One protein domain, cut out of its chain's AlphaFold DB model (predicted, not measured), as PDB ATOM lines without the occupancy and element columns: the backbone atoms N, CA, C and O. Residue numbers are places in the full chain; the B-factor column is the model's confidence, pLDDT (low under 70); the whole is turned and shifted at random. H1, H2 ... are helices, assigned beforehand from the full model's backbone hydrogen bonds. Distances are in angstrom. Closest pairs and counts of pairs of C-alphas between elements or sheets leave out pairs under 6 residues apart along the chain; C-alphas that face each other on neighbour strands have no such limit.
ATOM      1  N   GLN A 324     -51.254  45.328 -23.101       69.69
ATOM      2  CA  GLN A 324     -49.978  45.946 -22.739       69.69
ATOM      3  C   GLN A 324     -48.772  45.127 -23.233       69.69
ATOM      4  O   GLN A 324     -47.816  45.698 -23.752       69.69
ATOM      5  N   GLN A 325     -48.820  43.795 -23.122       67.69
ATOM      6  CA  GLN A 325     -47.773  42.897 -23.625       67.69
ATOM      7  C   GLN A 325     -47.700  42.925 -25.159       67.69
ATOM      8  O   GLN A 325     -46.601  43.014 -25.706       67.69
ATOM      9  N   LEU A 326     -48.850  42.947 -25.853       70.19
ATOM     10  CA  LEU A 326     -48.908  43.183 -27.302       70.19
ATOM     11  C   LEU A 326     -48.253  44.522 -27.683       70.19
ATOM     12  O   LEU A 326     -47.500  44.574 -28.652       70.19
ATOM     13  N   GLY A 327     -48.515  45.590 -26.922       73.00
ATOM     14  CA  GLY A 327     -47.912  46.907 -27.145       73.00
ATOM     15  C   GLY A 327     -46.383  46.879 -27.056       73.00
ATOM     16  O   GLY A 327     -45.707  47.346 -27.973       73.00
ATOM     17  N   VAL A 328     -45.834  46.261 -26.005       74.50
ATOM     18  CA  VAL A 328     -44.378  46.102 -25.825       74.50
ATOM     19  C   VAL A 328     -43.760  45.252 -26.942       74.50
ATOM     20  O   VAL A 328     -42.706  45.608 -27.466       74.50
ATOM     21  N   LEU A 329     -44.420  44.165 -27.359       76.81
ATOM     22  CA  LEU A 329     -43.967  43.328 -28.479       76.81
ATOM     23  C   LEU A 329     -43.994  44.082 -29.816       76.81
ATOM     24  O   LEU A 329     -43.062  43.956 -30.608       76.81
ATOM     25  N   GLY A 330     -45.017  44.908 -30.052       77.44
ATOM     26  CA  GLY A 330     -45.106  45.774 -31.229       77.44
ATOM     27  C   GLY A 330     -43.975  46.804 -31.290       77.44
ATOM     28  O   GLY A 330     -43.348  46.959 -32.338       77.44
ATOM     29  N   GLN A 331     -43.659  47.453 -30.165       79.31
ATOM     30  CA  GLN A 331     -42.535  48.393 -30.059       79.31
ATOM     31  C   GLN A 331     -41.178  47.703 -30.268       79.31
ATOM     32  O   GLN A 331     -40.334  48.217 -30.997       79.31
ATOM     33  N   LEU A 332     -40.989  46.509 -29.700       79.94
ATOM     34  CA  LEU A 332     -39.779  45.697 -29.852       79.94
ATOM     35  C   LEU A 332     -39.560  45.248 -31.312       79.94
ATOM     36  O   LEU A 332     -38.455  45.365 -31.842       79.94
ATOM     37  N   LEU A 333     -40.620  44.811 -32.002       79.56
ATOM     38  CA  LEU A 333     -40.573  44.479 -33.432       79.56
ATOM     39  C   LEU A 333     -40.328  45.714 -34.315       79.56
ATOM     40  O   LEU A 333     -39.581  45.630 -35.291       79.56
ATOM     41  N   ALA A 334     -40.919  46.864 -33.976       76.50
ATOM     42  CA  ALA A 334     -40.649  48.128 -34.658       76.50
ATOM     43  C   ALA A 334     -39.188  48.571 -34.467       76.50
ATOM     44  O   ALA A 334     -38.548  48.980 -35.434       76.50
ATOM     45  N   HIS A 335     -38.635  48.409 -33.261       77.19
ATOM     46  CA  HIS A 335     -37.233  48.694 -32.973       77.19
ATOM     47  C   HIS A 335     -36.294  47.823 -33.814       77.19
ATOM     48  O   HIS A 335     -35.414  48.372 -34.465       77.19
ATOM     49  N   PHE A 336     -36.521  46.504 -33.902       79.69
ATOM     50  CA  PHE A 336     -35.699  45.633 -34.756       79.69
ATOM     51  C   PHE A 336     -35.756  46.005 -36.244       79.69
ATOM     52  O   PHE A 336     -34.746  45.891 -36.936       79.69
ATOM     53  N   ARG A 337     -36.907  46.484 -36.740       75.56
ATOM     54  CA  ARG A 337     -37.023  47.017 -38.109       75.56
ATOM     55  C   ARG A 337     -36.232  48.316 -38.280       75.56
ATOM     56  O   ARG A 337     -35.516  48.450 -39.266       75.56
ATOM     57  N   ALA A 338     -36.336  49.244 -37.329       72.19
ATOM     58  CA  ALA A 338     -35.674  50.547 -37.384       72.19
ATOM     59  C   ALA A 338     -34.143  50.462 -37.246       72.19
ATOM     60  O   ALA A 338     -33.426  51.213 -37.900       72.19
ATOM     61  N   THR A 339     -33.626  49.533 -36.437       70.00
ATOM     62  CA  THR A 339     -32.178  49.332 -36.244       70.00
ATOM     63  C   THR A 339     -31.521  48.473 -37.327       70.00
ATOM     64  O   THR A 339     -30.315  48.235 -37.266       70.00
ATOM     65  N   GLY A 340     -32.286  47.962 -38.300       66.12
ATOM     66  CA  GLY A 340     -31.781  47.012 -39.294       66.12
ATOM     67  C   GLY A 340     -31.303  45.689 -38.682       66.12
ATOM     68  O   GLY A 340     -30.525  44.962 -39.306       66.12
ATOM     69  N   CYS A 341     -31.736  45.366 -37.457       68.44
ATOM     70  CA  CYS A 341     -31.438  44.083 -36.837       68.44
ATOM     71  C   CYS A 341     -31.982  42.941 -37.704       68.44
ATOM     72  O   CYS A 341     -33.048  43.040 -38.315       68.44
ATOM     73  N   ARG A 342     -31.247  41.822 -37.736       68.88
ATOM     74  CA  ARG A 342     -31.705  40.601 -38.410       68.88
ATOM     75  C   ARG A 342     -33.090  40.210 -37.900       68.88
ATOM     76  O   ARG A 342     -33.392  40.383 -36.721       68.88
ATOM     77  N   HIS A 343     -33.915  39.665 -38.789       74.44
ATOM     78  CA  HIS A 343     -35.241  39.185 -38.417       74.44
ATOM     79  C   HIS A 343     -35.139  38.226 -37.214       74.44
ATOM     80  O   HIS A 343     -34.321  37.310 -37.273       74.44
ATOM     81  N   PRO A 344     -35.923  38.374 -36.130       72.75
ATOM     82  CA  PRO A 344     -35.730  37.554 -34.933       72.75
ATOM     83  C   PRO A 344     -35.898  36.037 -35.155       72.75
ATOM     84  O   PRO A 344     -35.360  35.267 -34.367       72.75
ATOM     85  N   ALA A 345     -36.524  35.575 -36.251       69.31
ATOM     86  CA  ALA A 345     -36.521  34.148 -36.623       69.31
ATOM     87  C   ALA A 345     -35.210  33.644 -37.264       69.31
ATOM     88  O   ALA A 345     -35.039  32.437 -37.417       69.31
ATOM     89  N   SER A 346     -34.301  34.538 -37.667       69.25
ATOM     90  CA  SER A 346     -32.955  34.209 -38.165       69.25
ATOM     91  C   SER A 346     -31.845  34.490 -37.145       69.25
ATOM     92  O   SER A 346     -30.669  34.291 -37.451       69.25
ATOM     93  N   MET A 347     -32.208  34.926 -35.936       77.44
ATOM     94  CA  MET A 347     -31.302  35.051 -34.795       77.44
ATOM     95  C   MET A 347     -31.223  33.734 -34.017       77.44
ATOM     96  O   MET A 347     -32.222  33.041 -33.821       77.44
ATOM     97  N   THR A 348     -30.041  33.412 -33.499       78.94
ATOM     98  CA  THR A 348     -29.909  32.406 -32.438       78.94
ATOM     99  C   THR A 348     -30.558  32.905 -31.143       78.94
ATOM    100  O   THR A 348     -30.688  34.108 -30.915       78.94
ATOM    101  N   ALA A 349     -30.918  31.990 -30.237       71.50
ATOM    102  CA  ALA A 349     -31.503  32.359 -28.944       71.50
ATOM    103  C   ALA A 349     -30.610  33.321 -28.128       71.50
ATOM    104  O   ALA A 349     -31.124  34.195 -27.433       71.50
ATOM    105  N   ALA A 350     -29.282  33.198 -28.242       71.00
ATOM    106  CA  ALA A 350     -28.329  34.089 -27.579       71.00
ATOM    107  C   ALA A 350     -28.315  35.500 -28.196       71.00
ATOM    108  O   ALA A 350     -28.348  36.486 -27.461       71.00
ATOM    109  N   GLU A 351     -28.319  35.607 -29.530       77.38
ATOM    110  CA  GLU A 351     -28.414  36.894 -30.236       77.38
ATOM    111  C   GLU A 351     -29.749  37.591 -29.953       77.38
ATOM    112  O   GLU A 351     -29.766  38.789 -29.685       77.38
ATOM    113  N   LEU A 352     -30.855  36.838 -29.933       80.69
ATOM    114  CA  LEU A 352     -32.181  37.362 -29.611       80.69
ATOM    115  C   LEU A 352     -32.231  37.914 -28.177       80.69
ATOM    116  O   LEU A 352     -32.682  39.038 -27.965       80.69
ATOM    117  N   VAL A 353     -31.710  37.168 -27.196       79.75
ATOM    118  CA  VAL A 353     -31.594  37.624 -25.799       79.75
ATOM    119  C   VAL A 353     -30.732  38.887 -25.693       79.75
ATOM    120  O   VAL A 353     -31.122  39.827 -24.999       79.75
ATOM    121  N   ALA A 354     -29.601  38.958 -26.402       77.19
ATOM    122  CA  ALA A 354     -28.746  40.146 -26.423       77.19
ATOM    123  C   ALA A 354     -29.456  41.362 -27.050       77.19
ATOM    124  O   ALA A 354     -29.404  42.458 -26.491       77.19
ATOM    125  N   ALA A 355     -30.179  41.168 -28.155       79.81
ATOM    126  CA  ALA A 355     -30.911  42.224 -28.849       79.81
ATOM    127  C   ALA A 355     -32.091  42.764 -28.013       79.81
ATOM    128  O   ALA A 355     -32.263  43.977 -27.900       79.81
ATOM    129  N   ILE A 356     -32.846  41.883 -27.341       82.62
ATOM    130  CA  ILE A 356     -33.894  42.269 -26.377       82.62
ATOM    131  C   ILE A 356     -33.285  43.012 -25.180       82.62
ATOM    132  O   ILE A 356     -33.828  44.021 -24.741       82.62
ATOM    133  N   THR A 357     -32.137  42.557 -24.668       79.69
ATOM    134  CA  THR A 357     -31.429  43.228 -23.563       79.69
ATOM    135  C   THR A 357     -30.982  44.638 -23.962       79.69
ATOM    136  O   THR A 357     -31.136  45.576 -23.177       79.69
ATOM    137  N   GLY A 358     -30.488  44.805 -25.193       79.38
ATOM    138  CA  GLY A 358     -30.152  46.103 -25.780       79.38
ATOM    139  C   GLY A 358     -31.363  47.035 -25.867       79.38
ATOM    140  O   GLY A 358     -31.286  48.167 -25.392       79.38
ATOM    141  N   TYR A 359     -32.498  46.534 -26.370       81.06
ATOM    142  CA  TYR A 359     -33.764  47.275 -26.385       81.06
ATOM    143  C   TYR A 359     -34.195  47.702 -24.978       81.06
ATOM    144  O   TYR A 359     -34.431  48.883 -24.746       81.06
ATOM    145  N   CYS A 360     -34.226  46.781 -24.006       79.88
ATOM    146  CA  CYS A 360     -34.598  47.113 -22.630       79.88
ATOM    147  C   CYS A 360     -33.703  48.219 -22.049       79.88
ATOM    148  O   CYS A 360     -34.219  49.165 -21.454       79.88
ATOM    149  N   LYS A 361     -32.384  48.150 -22.285       79.50
ATOM    150  CA  LYS A 361     -31.427  49.177 -21.850       79.50
ATOM    151  C   LYS A 361     -31.687  50.534 -22.518       79.50
ATOM    152  O   LYS A 361     -31.673  51.546 -21.825       79.50
ATOM    153  N   ALA A 362     -31.958  50.560 -23.824       76.38
ATOM    154  CA  ALA A 362     -32.282  51.783 -24.564       76.38
ATOM    155  C   ALA A 362     -33.629  52.401 -24.137       76.38
ATOM    156  O   ALA A 362     -33.767  53.620 -24.103       76.38
ATOM    157  N   SER A 363     -34.609  51.571 -23.769       73.06
ATOM    158  CA  SER A 363     -35.941  51.993 -23.316       73.06
ATOM    159  C   SER A 363     -36.037  52.292 -21.812       73.06
ATOM    160  O   SER A 363     -37.132  52.566 -21.323       73.06
ATOM    161  N   GLY A 364     -34.941  52.192 -21.049       74.62
ATOM    162  CA  GLY A 364     -34.952  52.358 -19.586       74.62
ATOM    163  C   GLY A 364     -35.712  51.260 -18.822       74.62
ATOM    164  O   GLY A 364     -36.010  51.420 -17.639       74.62
ATOM    165  N   ILE A 365     -36.034  50.141 -19.476       74.56
ATOM    166  CA  ILE A 365     -36.735  49.002 -18.878       74.56
ATOM    167  C   ILE A 365     -35.715  48.166 -18.090       74.56
ATOM    168  O   ILE A 365     -34.677  47.795 -18.649       74.56
ATOM    169  N   PRO A 366     -35.982  47.798 -16.821       67.81
ATOM    170  CA  PRO A 366     -35.063  46.975 -16.047       67.81
ATOM    171  C   PRO A 366     -34.867  45.608 -16.719       67.81
ATOM    172  O   PRO A 366     -35.796  44.801 -16.830       67.81
ATOM    173  N   ALA A 367     -33.628  45.357 -17.148       63.50
ATOM    174  CA  ALA A 367     -33.176  44.158 -17.850       63.50
ATOM    175  C   ALA A 367     -33.070  42.938 -16.906       63.50
ATOM    176  O   ALA A 367     -32.005  42.355 -16.712       63.50
ATOM    177  N   VAL A 368     -34.188  42.564 -16.281       72.56
ATOM    178  CA  VAL A 368     -34.290  41.379 -15.420       72.56
ATOM    179  C   VAL A 368     -34.294  40.121 -16.304       72.56
ATOM    180  O   VAL A 368     -35.093  40.065 -17.242       72.56
ATOM    181  N   PRO A 369     -33.486  39.079 -16.010       64.75
ATOM    182  CA  PRO A 369     -33.418  37.864 -16.830       64.75
ATOM    183  C   PRO A 369     -34.776  37.209 -17.107       64.75
ATOM    184  O   PRO A 369     -35.027  36.785 -18.232       64.75
ATOM    185  N   ALA A 370     -35.678  37.199 -16.119       63.69
ATOM    186  CA  ALA A 370     -37.036  36.684 -16.278       63.69
ATOM    187  C   ALA A 370     -37.844  37.464 -17.337       63.69
ATOM    188  O   ALA A 370     -38.518  36.856 -18.167       63.69
ATOM    189  N   ASN A 371     -37.730  38.798 -17.369       68.88
ATOM    190  CA  ASN A 371     -38.429  39.644 -18.344       68.88
ATOM    191  C   ASN A 371     -37.889  39.410 -19.762       68.88
ATOM    192  O   ASN A 371     -38.665  39.303 -20.708       68.88
ATOM    193  N   ILE A 372     -36.568  39.273 -19.904       74.50
ATOM    194  CA  ILE A 372     -35.914  39.017 -21.194       74.50
ATOM    195  C   ILE A 372     -36.296  37.629 -21.730       74.50
ATOM    196  O   ILE A 372     -36.657  37.506 -22.898       74.50
ATOM    197  N   GLN A 373     -36.289  36.596 -20.879       71.44
ATOM    198  CA  GLN A 373     -36.752  35.249 -21.242       71.44
ATOM    199  C   GLN A 373     -38.236  35.235 -21.626       71.44
ATOM    200  O   GLN A 373     -38.616  34.570 -22.586       71.44
ATOM    201  N   THR A 374     -39.065  36.006 -20.921       72.12
ATOM    202  CA  THR A 374     -40.500  36.138 -21.207       72.12
ATOM    203  C   THR A 374     -40.733  36.786 -22.576       72.12
ATOM    204  O   THR A 374     -41.448  36.225 -23.405       72.12
ATOM    205  N   LEU A 375     -40.057  37.902 -22.869       74.38
ATOM    206  CA  LEU A 375     -40.116  38.573 -24.175       74.38
ATOM    207  C   LEU A 375     -39.581  37.686 -25.311       74.38
ATOM    208  O   LEU A 375     -40.189  37.629 -26.378       74.38
ATOM    209  N   ALA A 376     -38.485  36.957 -25.080       75.19
ATOM    210  CA  ALA A 376     -37.931  36.012 -26.050       75.19
ATOM    211  C   ALA A 376     -38.887  34.838 -26.323       75.19
ATOM    212  O   ALA A 376     -39.039  34.430 -27.471       75.19
ATOM    213  N   SER A 377     -39.570  34.333 -25.289       70.94
ATOM    214  CA  SER A 377     -40.590  33.285 -25.406       70.94
ATOM    215  C   SER A 377     -41.802  33.760 -26.212       70.94
ATOM    216  O   SER A 377     -42.246  33.068 -27.127       70.94
ATOM    217  N   TRP A 378     -42.296  34.975 -25.952       72.94
ATOM    218  CA  TRP A 378     -43.408  35.557 -26.711       72.94
ATOM    219  C   TRP A 378     -43.047  35.835 -28.174       72.94
ATOM    220  O   TRP A 378     -43.846  35.536 -29.059       72.94
ATOM    221  N   LEU A 379     -41.841  36.345 -28.451       75.69
ATOM    222  CA  LEU A 379     -41.350  36.481 -29.824       75.69
ATOM    223  C   LEU A 379     -41.212  35.116 -30.505       75.69
ATOM    224  O   LEU A 379     -41.705  34.947 -31.613       75.69
ATOM    225  N   GLY A 380     -40.615  34.123 -29.840       70.88
ATOM    226  CA  GLY A 380     -40.507  32.762 -30.368       70.88
ATOM    227  C   GLY A 380     -41.869  32.145 -30.697       70.88
ATOM    228  O   GLY A 380     -42.020  31.516 -31.743       70.88
ATOM    229  N   ALA A 381     -42.877  32.382 -29.857       62.84
ATOM    230  CA  ALA A 381     -44.242  31.930 -30.091       62.84
ATOM    231  C   ALA A 381     -44.916  32.648 -31.274       62.84
ATOM    232  O   ALA A 381     -45.502  31.988 -32.129       62.84
ATOM    233  N   LEU A 382     -44.788  33.976 -31.382       64.88
ATOM    234  CA  LEU A 382     -45.308  34.734 -32.528       64.88
ATOM    235  C   LEU A 382     -44.654  34.292 -33.847       64.88
ATOM    236  O   LEU A 382     -45.346  34.077 -34.836       64.88
ATOM    237  N   LEU A 383     -43.339  34.066 -33.845       67.69
ATOM    238  CA  LEU A 383     -42.587  33.590 -35.010       67.69
ATOM    239  C   LEU A 383     -42.903  32.133 -35.380       67.69
ATOM    240  O   LEU A 383     -42.815  31.757 -36.549       67.69
ATOM    241  N   ALA A 384     -43.283  31.300 -34.407       57.16
ATOM    242  CA  ALA A 384     -43.781  29.952 -34.672       57.16
ATOM    243  C   ALA A 384     -45.143  29.980 -35.387       57.16
ATOM    244  O   ALA A 384     -45.380  29.146 -36.260       57.16
ATOM    245  N   LEU A 385     -45.995  30.961 -35.064       55.00
ATOM    246  CA  LEU A 385     -47.281  31.210 -35.728       55.00
ATOM    247  C   LEU A 385     -47.133  31.909 -37.092       55.00
ATOM    248  O   LEU A 385     -48.009  31.784 -37.941       55.00
ATOM    249  N   GLU A 386     -46.016  32.600 -37.329       53.16
ATOM    250  CA  GLU A 386     -45.688  33.242 -38.611       53.16
ATOM    251  C   GLU A 386     -45.125  32.255 -39.660       53.16
ATOM    252  O   GLU A 386     -44.927  32.612 -40.824       53.16
ATOM    253  N   ARG A 387     -44.896  30.983 -39.295       38.59
ATOM    254  CA  ARG A 387     -44.533  29.945 -40.271       38.59
ATOM    255  C   ARG A 387     -45.700  29.692 -41.234       38.59
ATOM    256  O   ARG A 387     -46.788  29.340 -40.777       38.59
TER     257      ARG A 387
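This is residues 324 to 387 of the 511 residues of the protein "Predicted protein" of Chlamydomonas reinhardtii (UniProt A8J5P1). What does the model look like at first sight? Three helices cross one another at large angles with their centres in a triangle: H2 and H3 pack on each other at a steep tilt, and H1 lies across both, held to them by fewer close C-alphas. Two links join them, residues 339 to 348 from H1 to H2 and residues 363 to 368 from H2 to H3. What is it made of, and how large is it? The printed part has 64 residues with three named helices, in the order H1, H2, H3, and no named strand; the class is all helix. It is compact, with a radius of gyration of the C-alphas of 10.8 A and spans of 32 by 23 by 23 A.

How does H1, residues 324 to 338, stand to H2, residues 349 to 362? They only just touch, with 3 pairs of C-alphas within 8 A, through residues 332 to 335 of H1 and 356 to 359 of H2 alone. The closest C-alphas, those of Leu 332 and Tyr 359, are 7.1 A apart, and the lines are about perpendicular at 81 degrees. How does H1 stand to H3, residues 369 to 385? They only just touch, with 3 pairs of C-alphas within 8 A, through residue 329 of H1 and residues 375 to 379 of H3 alone. The closest C-alphas, those of Leu 329 and Leu 379, are 7.5 A apart, and the lines are about perpendicular at 78 degrees. And H2 to H3? They touch with 9 pairs of C-alphas within 8 A, on H3 through residues 372 to 376 alone, and the C-alphas of Ile 356 and Ile 372 are closest at 6.4 A. They run opposite ways at a steep tilt of 61 degrees; helix packing is mostly crossed, the helices that touch standing at large angles. What do the backbones show? In H1, H2 and H3 every O i to N i+4 pair is within hydrogen-bond range.

Where does H1 run? From C-alpha 324 at (-49.978, 45.946, -22.739) to C-alpha 338, 21.0 A away. Where are H2 and H3? H2 begins at C-alpha 349 at (-31.503, 32.359, -28.944) and measures 19.9 A from first to last C-alpha. H3, the longest helix with 17 residues, measures 24.4 A and ends at C-alpha 385 at (-47.281, 31.210, -35.728).

How far does it reach? The two C-alphas farthest apart, those of Gly 364 and Arg 387, are 32.0 A apart. Is it unbroken? The printed part has no cut, and both links are short. Where is confidence low? The mean pLDDT of the printed part is 72.2, and 19 residues are under 70, among them residues 381 to 387.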